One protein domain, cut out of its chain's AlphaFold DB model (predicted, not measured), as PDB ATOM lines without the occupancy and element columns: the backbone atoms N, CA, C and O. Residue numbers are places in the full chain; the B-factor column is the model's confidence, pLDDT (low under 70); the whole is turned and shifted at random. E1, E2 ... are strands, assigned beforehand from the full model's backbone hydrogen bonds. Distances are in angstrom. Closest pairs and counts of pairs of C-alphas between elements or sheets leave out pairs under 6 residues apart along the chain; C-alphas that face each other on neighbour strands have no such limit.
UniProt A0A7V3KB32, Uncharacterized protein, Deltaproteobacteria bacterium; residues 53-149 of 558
ATOM      1  N   GLU A  53      -3.823  57.450   3.719       76.38
ATOM      2  CA  GLU A  53      -2.410  57.258   3.427       76.38
ATOM      3  C   GLU A  53      -2.072  55.766   3.389       76.38
ATOM      4  O   GLU A  53      -2.439  54.996   4.281       76.38
ATOM      5  N   LYS A  54      -1.353  55.339   2.349       83.88
ATOM      6  CA  LYS A  54      -0.848  53.967   2.230       83.88
ATOM      7  C   LYS A  54       0.668  53.981   2.216       83.88
ATOM      8  O   LYS A  54       1.271  54.484   1.272       83.88
ATOM      9  N   TYR A  55       1.277  53.383   3.226       86.81
ATOM     10  CA  TYR A  55       2.714  53.172   3.287       86.81
ATOM     11  C   TYR A  55       3.006  51.754   2.815       86.81
ATOM     12  O   TYR A  55       2.611  50.790   3.467       86.81
ATOM     13  N   TYR A  56       3.674  51.616   1.678       89.38
ATOM     14  CA  TYR A  56       4.169  50.324   1.215       89.38
ATOM     15  C   TYR A  56       5.578  50.149   1.757       89.38
ATOM     16  O   TYR A  56       6.425  51.010   1.525       89.38
ATOM     17  N   VAL A  57       5.812  49.051   2.465       89.06
ATOM     18  CA  VAL A  57       7.104  48.679   3.040       89.06
ATOM     19  C   VAL A  57       7.522  47.357   2.420       89.06
ATOM     20  O   VAL A  57       6.838  46.352   2.606       89.06
ATOM     21  N   LYS A  58       8.631  47.354   1.682       91.06
ATOM     22  CA  LYS A  58       9.110  46.190   0.930       91.06
ATOM     23  C   LYS A  58      10.502  45.787   1.391       91.06
ATOM     24  O   LYS A  58      11.377  46.640   1.500       91.06
ATOM     25  N   VAL A  59      10.737  44.496   1.612       89.25
ATOM     26  CA  VAL A  59      12.078  43.962   1.875       89.25
ATOM     27  C   VAL A  59      12.882  43.982   0.576       89.25
ATOM     28  O   VAL A  59      12.571  43.257  -0.370       89.25
ATOM     29  N   GLU A  60      13.925  44.809   0.526       91.06
ATOM     30  CA  GLU A  60      14.837  44.886  -0.623       91.06
ATOM     31  C   GLU A  60      16.025  43.935  -0.459       91.06
ATOM     32  O   GLU A  60      16.489  43.344  -1.433       91.06
ATOM     33  N   ILE A  61      16.508  43.759   0.775       89.44
ATOM     34  CA  ILE A  61      17.611  42.850   1.097       89.44
ATOM     35  C   ILE A  61      17.191  41.982   2.280       89.44
ATOM     36  O   ILE A  61      16.937  42.502   3.369       89.44
ATOM     37  N   SER A  62      17.129  40.666   2.053       87.81
ATOM     38  CA  SER A  62      16.801  39.679   3.083       87.81
ATOM     39  C   SER A  62      17.778  39.732   4.260       87.81
ATOM     40  O   SER A  62      18.965  40.006   4.083       87.81
ATOM     41  N   GLY A  63      17.299  39.393   5.452       80.69
ATOM     42  CA  GLY A  63      18.074  39.420   6.683       80.69
ATOM     43  C   GLY A  63      17.631  38.352   7.669       80.69
ATOM     44  O   GLY A  63      16.469  38.344   8.064       80.69
ATOM     45  N   GLY A  64      18.556  37.471   8.069       67.69
ATOM     46  CA  GLY A  64      18.283  36.330   8.959       67.69
ATOM     47  C   GLY A  64      18.928  36.393  10.352       67.69
ATOM     48  O   GLY A  64      18.690  35.508  11.165       67.69
ATOM     49  N   SER A  65      19.766  37.400  10.641       65.19
ATOM     50  CA  SER A  65      20.517  37.522  11.908       65.19
ATOM     51  C   SER A  65      20.350  38.894  12.575       65.19
ATOM     52  O   SER A  65      21.309  39.457  13.099       65.19
ATOM     53  N   GLY A  66      19.134  39.446  12.520       67.56
ATOM     54  CA  GLY A  66      18.769  40.676  13.235       67.56
ATOM     55  C   GLY A  66      18.896  41.980  12.446       67.56
ATOM     56  O   GLY A  66      18.632  43.027  13.026       67.56
ATOM     57  N   THR A  67      19.261  41.939  11.156       84.00
ATOM     58  CA  THR A  67      19.308  43.125  10.277       84.00
ATOM     59  C   THR A  67      18.781  42.823   8.881       84.00
ATOM     60  O   THR A  67      19.196  41.820   8.306       84.00
ATOM     61  N   ALA A  68      17.961  43.697   8.304       88.38
ATOM     62  CA  ALA A  68      17.557  43.653   6.891       88.38
ATOM     63  C   ALA A  68      17.479  45.076   6.307       88.38
ATOM     64  O   ALA A  68      17.654  46.055   7.035       88.38
ATOM     65  N   VAL A  69      17.202  45.210   5.006       90.19
ATOM     66  CA  VAL A  69      16.918  46.518   4.388       90.19
ATOM     67  C   VAL A  69      15.525  46.509   3.787       90.19
ATOM     68  O   VAL A  69      15.197  45.624   2.992       90.19
ATOM     69  N   VAL A  70      14.730  47.517   4.139       90.25
ATOM     70  CA  VAL A  70      13.410  47.754   3.549       90.25
ATOM     71  C   VAL A  70      13.387  49.082   2.805       90.25
ATOM     72  O   VAL A  70      14.037  50.038   3.223       90.25
ATOM     73  N   SER A  71      12.629  49.161   1.721       91.69
ATOM     74  CA  SER A  71      12.223  50.428   1.119       91.69
ATOM     75  C   SER A  71      10.834  50.804   1.622       91.69
ATOM     76  O   SER A  71      10.017  49.928   1.926       91.69
ATOM     77  N   ALA A  72      10.559  52.105   1.722       90.50
ATOM     78  CA  ALA A  72       9.214  52.591   1.988       90.50
ATOM     79  C   ALA A  72       8.780  53.665   0.986       90.50
ATOM     80  O   ALA A  72       9.560  54.538   0.592       90.50
ATOM     81  N   ARG A  73       7.506  53.614   0.595       91.88
ATOM     82  CA  ARG A  73       6.843  54.639  -0.222       91.88
ATOM     83  C   ARG A  73       5.475  54.986   0.358       91.88
ATOM     84  O   ARG A  73       4.761  54.102   0.828       91.88
ATOM     85  N   LEU A  74       5.113  56.259   0.293       87.00
ATOM     86  CA  LEU A  74       3.807  56.789   0.665       87.00
ATOM     87  C   LEU A  74       2.969  57.004  -0.594       87.00
ATOM     88  O   LEU A  74       3.412  57.676  -1.519       87.00
ATOM     89  N   VAL A  75       1.746  56.489  -0.603       83.56
ATOM     90  CA  VAL A  75       0.717  56.832  -1.585       83.56
ATOM     91  C   VAL A  75      -0.405  57.575  -0.870       83.56
ATOM     92  O   VAL A  75      -1.098  56.995  -0.035       83.56
ATOM     93  N   SER A  76      -0.587  58.853  -1.204       76.56
ATOM     94  CA  SER A  76      -1.639  59.714  -0.652       76.56
ATOM     95  C   SER A  76      -2.214  60.609  -1.747       76.56
ATOM     96  O   SER A  76      -1.479  61.137  -2.580       76.56
ATOM     97  N   GLY A  77      -3.544  60.722  -1.812       65.94
ATOM     98  CA  GLY A  77      -4.221  61.536  -2.832       65.94
ATOM     99  C   GLY A  77      -3.911  61.143  -4.286       65.94
ATOM    100  O   GLY A  77      -4.059  61.964  -5.185       65.94
ATOM    101  N   GLY A  78      -3.455  59.908  -4.529       68.62
ATOM    102  CA  GLY A  78      -3.022  59.437  -5.852       68.62
ATOM    103  C   GLY A  78      -1.577  59.784  -6.227       68.62
ATOM    104  O   GLY A  78      -1.118  59.339  -7.274       68.62
ATOM    105  N   ASN A  79      -0.850  60.510  -5.375       73.19
ATOM    106  CA  ASN A  79       0.574  60.775  -5.545       73.19
ATOM    107  C   ASN A  79       1.403  59.749  -4.776       73.19
ATOM    108  O   ASN A  79       1.079  59.406  -3.639       73.19
ATOM    109  N   GLU A  80       2.492  59.298  -5.388       86.75
ATOM    110  CA  GLU A  80       3.472  58.405  -4.778       86.75
ATOM    111  C   GLU A  80       4.729  59.197  -4.402       86.75
ATOM    112  O   GLU A  80       5.273  59.944  -5.213       86.75
ATOM    113  N   THR A  81       5.187  59.047  -3.161       87.88
ATOM    114  CA  THR A  81       6.400  59.670  -2.626       87.88
ATOM    115  C   THR A  81       7.316  58.587  -2.079       87.88
ATOM    116  O   THR A  81       6.928  57.826  -1.191       87.88
ATOM    117  N   LEU A  82       8.544  58.514  -2.588       89.50
ATOM    118  CA  LEU A  82       9.558  57.611  -2.052       89.50
ATOM    119  C   LEU A  82      10.086  58.173  -0.726       89.50
ATOM    120  O   LEU A  82      10.566  59.303  -0.688       89.50
ATOM    121  N   LEU A  83      10.007  57.386   0.347       86.25
ATOM    122  CA  LEU A  83      10.490  57.777   1.679       86.25
ATOM    123  C   LEU A  83      11.952  57.370   1.898       86.25
ATOM    124  O   LEU A  83      12.640  57.943   2.736       86.25
ATOM    125  N   GLY A  84      12.438  56.407   1.112       88.94
ATOM    126  CA  GLY A  84      13.827  55.963   1.102       88.94
ATOM    127  C   GLY A  84      13.992  54.508   1.528       88.94
ATOM    128  O   GLY A  84      13.026  53.746   1.608       88.94
ATOM    129  N   ASN A  85      15.249  54.135   1.773       90.81
ATOM    130  CA  ASN A  85      15.636  52.816   2.258       90.81
ATOM    131  C   ASN A  85      16.041  52.902   3.728       90.81
ATOM    132  O   ASN A  85      16.791  53.794   4.122       90.81
ATOM    133  N   PHE A  86      15.594  51.932   4.515       89.06
ATOM    134  CA  PHE A  86      15.788  51.865   5.952       89.06
ATOM    135  C   PHE A  86      16.487  50.555   6.298       89.06
ATOM    136  O   PHE A  86      16.071  49.479   5.866       89.06
ATOM    137  N   THR A  87      17.553  50.645   7.091       89.38
ATOM    138  CA  THR A  87      18.129  49.454   7.725       89.38
ATOM    139  C   THR A  87      17.282  49.128   8.943       89.38
ATOM    140  O   THR A  87      17.111  49.972   9.821       89.38
ATOM    141  N   VAL A  88      16.732  47.921   8.970       87.00
ATOM    142  CA  VAL A  88      15.796  47.476   9.996       87.00
ATOM    143  C   VAL A  88      16.483  46.484  10.924       87.00
ATOM    144  O   VAL A  88      17.239  45.636  10.452       87.00
ATOM    145  N   TYR A  89      16.215  46.583  12.224       86.06
ATOM    146  CA  TYR A  89      16.757  45.685  13.244       86.06
ATOM    147  C   TYR A  89      15.624  45.033  14.031       86.06
ATOM    148  O   TYR A  89      14.546  45.618  14.168       86.06
ATOM    149  N   ASP A  90      15.875  43.844  14.577       82.81
ATOM    150  CA  ASP A  90      14.901  43.173  15.439       82.81
ATOM    151  C   ASP A  90      14.580  44.016  16.676       82.81
ATOM    152  O   ASP A  90      15.470  44.448  17.412       82.81
ATOM    153  N   GLY A  91      13.294  44.264  16.898       77.06
ATOM    154  CA  GLY A  91      12.806  44.976  18.067       77.06
ATOM    155  C   GLY A  91      13.097  46.481  18.090       77.06
ATOM    156  O   GLY A  91      12.760  47.112  19.096       77.06
ATOM    157  N   LEU A  92      13.678  47.061  17.033       80.88
ATOM    158  CA  LEU A  92      13.911  48.505  16.934       80.88
ATOM    159  C   LEU A  92      12.862  49.202  16.069       80.88
ATOM    160  O   LEU A  92      12.350  48.657  15.089       80.88
ATOM    161  N   ASP A  93      12.583  50.437  16.463       82.25
ATOM    162  CA  ASP A  93      11.573  51.290  15.862       82.25
ATOM    163  C   ASP A  93      12.141  52.032  14.649       82.25
ATOM    164  O   ASP A  93      13.295  52.471  14.643       82.25
ATOM    165  N   ILE A  94      11.312  52.192  13.622       81.50
ATOM    166  CA  ILE A  94      11.687  52.813  12.354       81.50
ATOM    167  C   ILE A  94      10.652  53.854  11.986       81.50
ATOM    168  O   ILE A  94       9.450  53.593  11.961       81.50
ATOM    169  N   TRP A  95      11.158  55.037  11.675       80.19
ATOM    170  CA  TRP A  95      10.375  56.219  11.373       80.19
ATOM    171  C   TRP A  95      10.278  56.348   9.862       80.19
ATOM    172  O   TRP A  95      11.288  56.581   9.203       80.19
ATOM    173  N   LEU A  96       9.077  56.172   9.307       77.38
ATOM    174  CA  LEU A  96       8.901  56.290   7.858       77.38
ATOM    175  C   LEU A  96       8.861  57.753   7.394       77.38
ATOM    176  O   LEU A  96       9.245  58.046   6.265       77.38
ATOM    177  N   SER A  97       8.423  58.677   8.251       67.06
ATOM    178  CA  SER A  97       8.508  60.123   8.028       67.06
ATOM    179  C   SER A  97       8.382  60.884   9.352       67.06
ATOM    180  O   SER A  97       8.022  60.299  10.375       67.06
ATOM    181  N   ASP A  98       8.640  62.196   9.337       58.12
ATOM    182  CA  ASP A  98       8.571  63.049  10.534       58.12
ATOM    183  C   ASP A  98       7.197  63.068  11.212       58.12
ATOM    184  O   ASP A  98       7.134  63.315  12.414       58.12
ATOM    185  N   LEU A  99       6.122  62.817  10.460       54.25
ATOM    186  CA  LEU A  99       4.729  62.757  10.929       54.25
ATOM    187  C   LEU A  99       4.073  61.391  10.656       54.25
ATOM    188  O   LEU A  99       2.866  61.232  10.820       54.25
ATOM    189  N   GLY A 100       4.861  60.421  10.198       63.31
ATOM    190  CA  GLY A 100       4.383  59.136   9.717       63.31
ATOM    191  C   GLY A 100       4.298  58.066  10.802       63.31
ATOM    192  O   GLY A 100       4.566  58.318  11.980       63.31
ATOM    193  N   PRO A 101       3.936  56.836  10.405       68.25
ATOM    194  CA  PRO A 101       3.920  55.697  11.304       68.25
ATOM    195  C   PRO A 101       5.324  55.353  11.800       68.25
ATOM    196  O   PRO A 101       6.284  55.315  11.023       68.25
ATOM    197  N   VAL A 102       5.403  54.994  13.080       78.31
ATOM    198  CA  VAL A 102       6.541  54.265  13.638       78.31
ATOM    199  C   VAL A 102       6.265  52.780  13.539       78.31
ATOM    200  O   VAL A 102       5.272  52.290  14.085       78.31
ATOM    201  N   ILE A 103       7.145  52.062  12.851       80.56
ATOM    202  CA  ILE A 103       7.020  50.623  12.646       80.56
ATOM    203  C   ILE A 103       8.089  49.871  13.424       80.56
ATOM    204  O   ILE A 103       9.226  50.320  13.532       80.56
ATOM    205  N   LYS A 104       7.726  48.696  13.928       82.50
ATOM    206  CA  LYS A 104       8.630  47.787  14.625       82.50
ATOM    207  C   LYS A 104       8.457  46.382  14.087       82.50
ATOM    208  O   LYS A 104       7.352  45.832  14.094       82.50
ATOM    209  N   PHE A 105       9.569  45.808  13.649       82.00
ATOM    210  CA  PHE A 105       9.656  44.408  13.266       82.00
ATOM    211  C   PHE A 105      10.048  43.590  14.493       82.00
ATOM    212  O   PHE A 105      10.993  43.945  15.194       82.00
ATOM    213  N   SER A 106       9.316  42.515  14.781       74.62
ATOM    214  CA  SER A 106       9.637  41.633  15.907       74.62
ATOM    215  C   SER A 106       9.242  40.187  15.626       74.62
ATOM    216  O   SER A 106       8.284  39.930  14.895       74.62
ATOM    217  N   ASN A 107       9.970  39.226  16.199       69.56
ATOM    218  CA  ASN A 107       9.563  37.822  16.190       69.56
ATOM    219  C   ASN A 107      10.054  37.069  17.430       69.56
ATOM    220  O   ASN A 107      11.241  37.089  17.739       69.56
ATOM    221  N   ALA A 108       9.173  36.300  18.070       58.25
ATOM    222  CA  ALA A 108       9.551  35.386  19.148       58.25
ATOM    223  C   ALA A 108      10.365  34.164  18.658       58.25
ATOM    224  O   ALA A 108      11.069  33.544  19.450       58.25
ATOM    225  N   GLY A 109      10.274  33.808  17.367       62.00
ATOM    226  CA  GLY A 109      10.919  32.632  16.760       62.00
ATOM    227  C   GLY A 109      12.190  32.904  15.942       62.00
ATOM    228  O   GLY A 109      12.659  31.996  15.260       62.00
ATOM    229  N   GLY A 110      12.731  34.127  15.979       66.69
ATOM    230  CA  GLY A 110      13.914  34.548  15.214       66.69
ATOM    231  C   GLY A 110      13.598  35.538  14.085       66.69
ATOM    232  O   GLY A 110      12.630  35.376  13.338       66.69
ATOM    233  N   PHE A 111      14.412  36.587  13.966       77.12
ATOM    234  CA  PHE A 111      14.250  37.652  12.976       77.12
ATOM    235  C   PHE A 111      14.650  37.184  11.570       77.12
ATOM    236  O   PHE A 111      15.838  37.066  11.272       77.12
ATOM    237  N   ASN A 112      13.660  36.936  10.707       83.69
ATOM    238  CA  ASN A 112      13.875  36.620   9.297       83.69
ATOM    239  C   ASN A 112      12.926  37.431   8.405       83.69
ATOM    240  O   ASN A 112      11.723  37.157   8.354       83.69
ATOM    241  N   LEU A 113      13.485  38.420   7.709       85.44
ATOM    242  CA  LEU A 113      12.817  39.182   6.655       85.44
ATOM    243  C   LEU A 113      13.378  38.740   5.310       85.44
ATOM    244  O   LEU A 113      14.594  38.719   5.127       85.44
ATOM    245  N   VAL A 114      12.510  38.389   4.370       85.81
ATOM    246  CA  VAL A 114      12.913  37.804   3.090       85.81
ATOM    247  C   VAL A 114      12.415  38.667   1.942       85.81
ATOM    248  O   VAL A 114      11.228  38.935   1.822       85.81
ATOM    249  N   ALA A 115      13.321  39.097   1.070       86.00
ATOM    250  CA  ALA A 115      12.952  39.758  -0.170       86.00
ATOM    251  C   ALA A 115      12.211  38.777  -1.107       86.00
ATOM    252  O   ALA A 115      12.622  37.617  -1.215       86.00
ATOM    253  N   PRO A 116      11.163  39.212  -1.834       87.69
ATOM    254  CA  PRO A 116      10.665  40.582  -1.968       87.69
ATOM    255  C   PRO A 116       9.403  40.856  -1.128       87.69
ATOM    256  O   PRO A 116       8.483  41.502  -1.630       87.69
ATOM    257  N   ASP A 117       9.314  40.326   0.096       85.75
ATOM    258  CA  ASP A 117       8.095  40.434   0.904       85.75
ATOM    259  C   ASP A 117       7.679  41.903   1.115       85.75
ATOM    260  O   ASP A 117       8.523  42.792   1.266       85.75
ATOM    261  N   GLU A 118       6.373  42.171   1.092       87.50
ATOM    262  CA  GLU A 118       5.818  43.529   1.132       87.50
ATOM    263  C   GLU A 118       4.588  43.609   2.047       87.50
ATOM    264  O   GLU A 118       3.734  42.714   2.077       87.50
ATOM    265  N   TRP A 119       4.492  44.726   2.770       86.94
ATOM    266  CA  TRP A 119       3.336  45.123   3.563       86.94
ATOM    267  C   TRP A 119       2.810  46.483   3.120       86.94
ATOM    268  O   TRP A 119       3.566  47.379   2.754       86.94
ATOM    269  N   VAL A 120       1.500  46.660   3.242       85.38
ATOM    270  CA  VAL A 120       0.806  47.936   3.116       85.38
ATOM    271  C   VAL A 120       0.247  48.317   4.470       85.38
ATOM    272  O   VAL A 120      -0.616  47.634   5.015       85.38
ATOM    273  N   ILE A 121       0.725  49.427   5.006       81.19
ATOM    274  CA  ILE A 121       0.221  50.036   6.229       81.19
ATOM    275  C   ILE A 121      -0.737  51.136   5.806       81.19
ATOM    276  O   ILE A 121      -0.368  52.040   5.059       81.19
ATOM    277  N   MET A 122      -1.980  51.041   6.254       76.00
ATOM    278  CA  MET A 122      -3.017  52.010   5.925       76.00
ATOM    279  C   MET A 122      -3.286  52.883   7.144       76.00
ATOM    280  O   MET A 122      -3.560  52.365   8.228       76.00
ATOM    281  N   ILE A 123      -3.213  54.196   6.955       68.44
ATOM    282  CA  ILE A 123      -3.491  55.205   7.976       68.44
ATOM    283  C   ILE A 123      -4.574  56.126   7.434       68.44
ATOM    284  O   ILE A 123      -4.530  56.513   6.269       68.44
ATOM    285  N   ASP A 124      -5.548  56.466   8.266       61.12
ATOM    286  CA  ASP A 124      -6.553  57.475   7.958       61.12
ATOM    287  C   ASP A 124      -6.511  58.560   9.027       61.12
ATOM    288  O   ASP A 124      -6.740  58.283  10.204       61.12
ATOM    289  N   SER A 125      -6.180  59.789   8.629       52.22
ATOM    290  CA  SER A 125      -6.192  60.950   9.531       52.22
ATOM    291  C   SER A 125      -5.370  60.732  10.819       52.22
ATOM    292  O   SER A 125      -5.763  61.138  11.914       52.22
ATOM    293  N   GLY A 126      -4.231  60.041  10.695       53.62
ATOM    294  CA  GLY A 126      -3.343  59.686  11.809       53.62
ATOM    295  C   GLY A 126      -3.747  58.436  12.604       53.62
ATOM    296  O   GLY A 126      -3.009  58.032  13.497       53.62
ATOM    297  N   GLN A 127      -4.876  57.791  12.292       53.44
ATOM    298  CA  GLN A 127      -5.297  56.535  12.918       53.44
ATOM    299  C   GLN A 127      -4.920  55.323  12.063       53.44
ATOM    300  O   GLN A 127      -5.121  55.309  10.849       53.44
ATOM    301  N   LEU A 128      -4.398  54.273  12.701       61.94
ATOM    302  CA  LEU A 128      -4.085  53.019  12.022       61.94
ATOM    303  C   LEU A 128      -5.370  52.311  11.585       61.94
ATOM    304  O   LEU A 128      -6.196  51.932  12.411       61.94
ATOM    305  N   VAL A 129      -5.483  52.062  10.286       65.69
ATOM    306  CA  VAL A 129      -6.535  51.219   9.707       65.69
ATOM    307  C   VAL A 129      -6.121  49.750   9.766       65.69
ATOM    308  O   VAL A 129      -6.923  48.884  10.110       65.69
ATOM    309  N   GLY A 130      -4.861  49.460   9.438       67.44
ATOM    310  CA  GLY A 130      -4.319  48.108   9.496       67.44
ATOM    311  C   GLY A 130      -2.983  47.954   8.781       67.44
ATOM    312  O   GLY A 130      -2.502  48.867   8.110       67.44
ATOM    313  N   ILE A 131      -2.400  46.766   8.935       74.06
ATOM    314  CA  ILE A 131      -1.168  46.333   8.276       74.06
ATOM    315  C   ILE A 131      -1.509  45.095   7.447       74.06
ATOM    316  O   ILE A 131      -1.970  44.091   7.990       74.06
ATOM    317  N   PHE A 132      -1.291  45.165   6.137       77.50
ATOM    318  CA  PHE A 132      -1.726  44.152   5.180       77.50
ATOM    319  C   PHE A 132      -0.531  43.595   4.413       77.50
ATOM    320  O   PHE A 132       0.082  44.339   3.650       77.50
ATOM    321  N   PRO A 133      -0.188  42.310   4.556       79.38
ATOM    322  CA  PRO A 133       0.791  41.700   3.671       79.38
ATOM    323  C   PRO A 133       0.253  41.647   2.234       79.38
ATOM    324  O   PRO A 133      -0.865  41.184   2.002       79.38
ATOM    325  N   THR A 134       1.046  42.109   1.269       73.06
ATOM    326  CA  THR A 134       0.716  42.093  -0.171       73.06
ATOM    327  C   THR A 134       1.504  41.047  -0.947       73.06
ATOM    328  O   THR A 134       1.073  40.628  -2.021       73.06
ATOM    329  N   GLY A 135       2.592  40.554  -0.361       67.50
ATOM    330  CA  GLY A 135       3.317  39.368  -0.792       67.50
ATOM    331  C   GLY A 135       4.151  38.847   0.370       67.50
ATOM    332  O   GLY A 135       5.025  39.558   0.849       67.50
ATOM    333  N   LEU A 136       3.859  37.634   0.844       63.03
ATOM    334  CA  LEU A 136       4.690  36.928   1.820       63.03
ATOM    335  C   LEU A 136       5.069  35.576   1.240       63.03
ATOM    336  O   LEU A 136       4.204  34.723   1.041       63.03
ATOM    337  N   ASN A 137       6.357  35.383   0.985       61.78
ATOM    338  CA  ASN A 137       6.895  34.096   0.579       61.78
ATOM    339  C   ASN A 137       7.383  33.305   1.797       61.78
ATOM    340  O   ASN A 137       7.069  32.122   1.906       61.78
ATOM    341  N   THR A 138       8.153  33.929   2.704       71.00
ATOM    342  CA  THR A 138       8.819  33.202   3.812       71.00
ATOM    343  C   THR A 138       9.190  34.040   5.050       71.00
ATOM    344  O   THR A 138       9.734  33.467   5.997       71.00
ATOM    345  N   SER A 139       8.926  35.356   5.096       76.69
ATOM    346  CA  SER A 139       9.229  36.155   6.298       76.69
ATOM    347  C   SER A 139       8.477  35.637   7.524       76.69
ATOM    348  O   SER A 139       7.279  35.360   7.465       76.69
ATOM    349  N   THR A 140       9.178  35.534   8.654       69.56
ATOM    350  CA  THR A 140       8.600  35.092   9.936       69.56
ATOM    351  C   THR A 140       8.404  36.242  10.923       69.56
ATOM    352  O   THR A 140       7.781  36.048  11.965       69.56
ATOM    353  N   ALA A 141       8.907  37.440  10.613       59.72
ATOM    354  CA  ALA A 141       8.736  38.619  11.453       59.72
ATOM    355  C   ALA A 141       7.326  39.223  11.353       59.72
ATOM    356  O   ALA A 141       6.738  39.307  10.275       59.72
ATOM    357  N   MET A 142       6.809  39.678  12.494       65.00
ATOM    358  CA  MET A 142       5.582  40.460  12.588       65.00
ATOM    359  C   MET A 142       5.906  41.951  12.521       65.00
ATOM    360  O   MET A 142       6.856  42.424  13.148       65.00
ATOM    361  N   LEU A 143       5.084  42.689  11.781       66.94
ATOM    362  CA  LEU A 143       5.117  44.143  11.730       66.94
ATOM    363  C   LEU A 143       4.081  44.697  12.708       66.94
ATOM    364  O   LEU A 143       2.909  44.328  12.647       66.94
ATOM    365  N   SER A 144       4.509  45.592  13.590       63.84
ATOM    366  CA  SER A 144       3.636  46.301  14.528       63.84
ATOM    367  C   SER A 144       3.836  47.808  14.409       63.84
ATOM    368  O   SER A 144       4.919  48.267  14.045       63.84
ATOM    369  N   LEU A 145       2.785  48.574  14.697       63.62
ATOM    370  CA  LEU A 145       2.870  50.024  14.828       63.62
ATOM    371  C   LEU A 145       3.144  50.372  16.294       63.62
ATOM    372  O   LEU A 145       2.436  49.876  17.169       63.62
ATOM    373  N   VAL A 146       4.131  51.228  16.555       57.56
ATOM    374  CA  VAL A 146       4.476  51.637  17.927       57.56
ATOM    375  C   VAL A 146       3.702  52.889  18.349       57.56
ATOM    376  O   VAL A 146       3.212  52.933  19.469       57.56
ATOM    377  N   SER A 147       3.527  53.867  17.453       52.06
ATOM    378  CA  SER A 147       2.608  55.018  17.568       52.06
ATOM    379  C   SER A 147       2.738  55.884  16.302       52.06
ATOM    380  O   SER A 147       3.817  55.900  15.708       52.06
ATOM    381  N   PRO A 148       1.723  56.649  15.861       51.12
ATOM    382  CA  PRO A 148       1.978  57.862  15.085       51.12
ATOM    383  C   PRO A 148       2.697  58.877  15.986       51.12
ATOM    384  O   PRO A 148       2.436  58.919  17.193       51.12
ATOM    385  N   ARG A 149       3.592  59.706  15.439       44.12
ATOM    386  CA  ARG A 149       4.136  60.840  16.201       44.12
ATOM    387  C   ARG A 149       2.982  61.787  16.522       44.12
ATOM    388  O   ARG A 149       2.396  62.375  15.615       44.12
TER     389      ARG A 149
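Overview. This is residues 53 to 149 of the 558 residues of an uncharacterized protein of Deltaproteobacteria bacterium (UniProt A0A7V3KB32). What is the overall shape? It is an elongated sandwich: a twisted sheet of five strands, in the order E3, E2, E1, E6, E7, is covered on one face by a smaller sheet, E4, E5, E8. What is it built of? The 97 printed residues have eight named strands, E1 to E8 along the chain, and no named helix; both sheets are antiparallel and the class is all strand. How large is it? It is compact, with a radius of gyration of the C-alphas of 12.4 A and spans of 36 by 22 by 20 A.

Arrangement. How is the larger sheet joined? E1, residues 53 to 61, E2, residues 67 to 76, and E3, residues 79 to 89, form two hairpins and a meander, each strand the antiparallel neighbour of the one before; N 56 and O 73 are 2.8 A apart, as are N 81 and O 74. E6, residues 118 to 124, is antiparallel to E1, with N 55 and O 121 at 2.8 A, and forms a hairpin with E7, residues 127 to 135, with N 120 and O 132 at 2.8 A. And the smaller? E4, residues 93 to 95, and E5, residues 101 to 106, form a hairpin, N 94 and O 103 at 2.8 A; E8, residues 142 to 148, is antiparallel to E5, N 104 and O 144 at 2.8 A. How do the sheets face? Their facing parts are 9.0 A centre to centre, the strands at 31 degrees; the closest C-alphas of E7 and E8, Ile 131 and Leu 143, are 7.5 A apart.

Along the chain. Where does E1 begin? C-alpha 53 is at (-2.410, 57.258, 3.427). Which strands are long? E1 is 24.8 A, E2 28.9 A, E3, which bends by 50 degrees at residue 85, 29.0 A, and E7 23.6 A. Where does E8 end? C-alpha 148 is at (1.978, 57.862, 15.085).

Size, cuts and confidence. Is it continuous? The printed part has no cut, and the link E5 to E6, 11 residues, is long. Where is confidence low? Under 70 are 35 residues, among them 123 to 130 and 140 to 149.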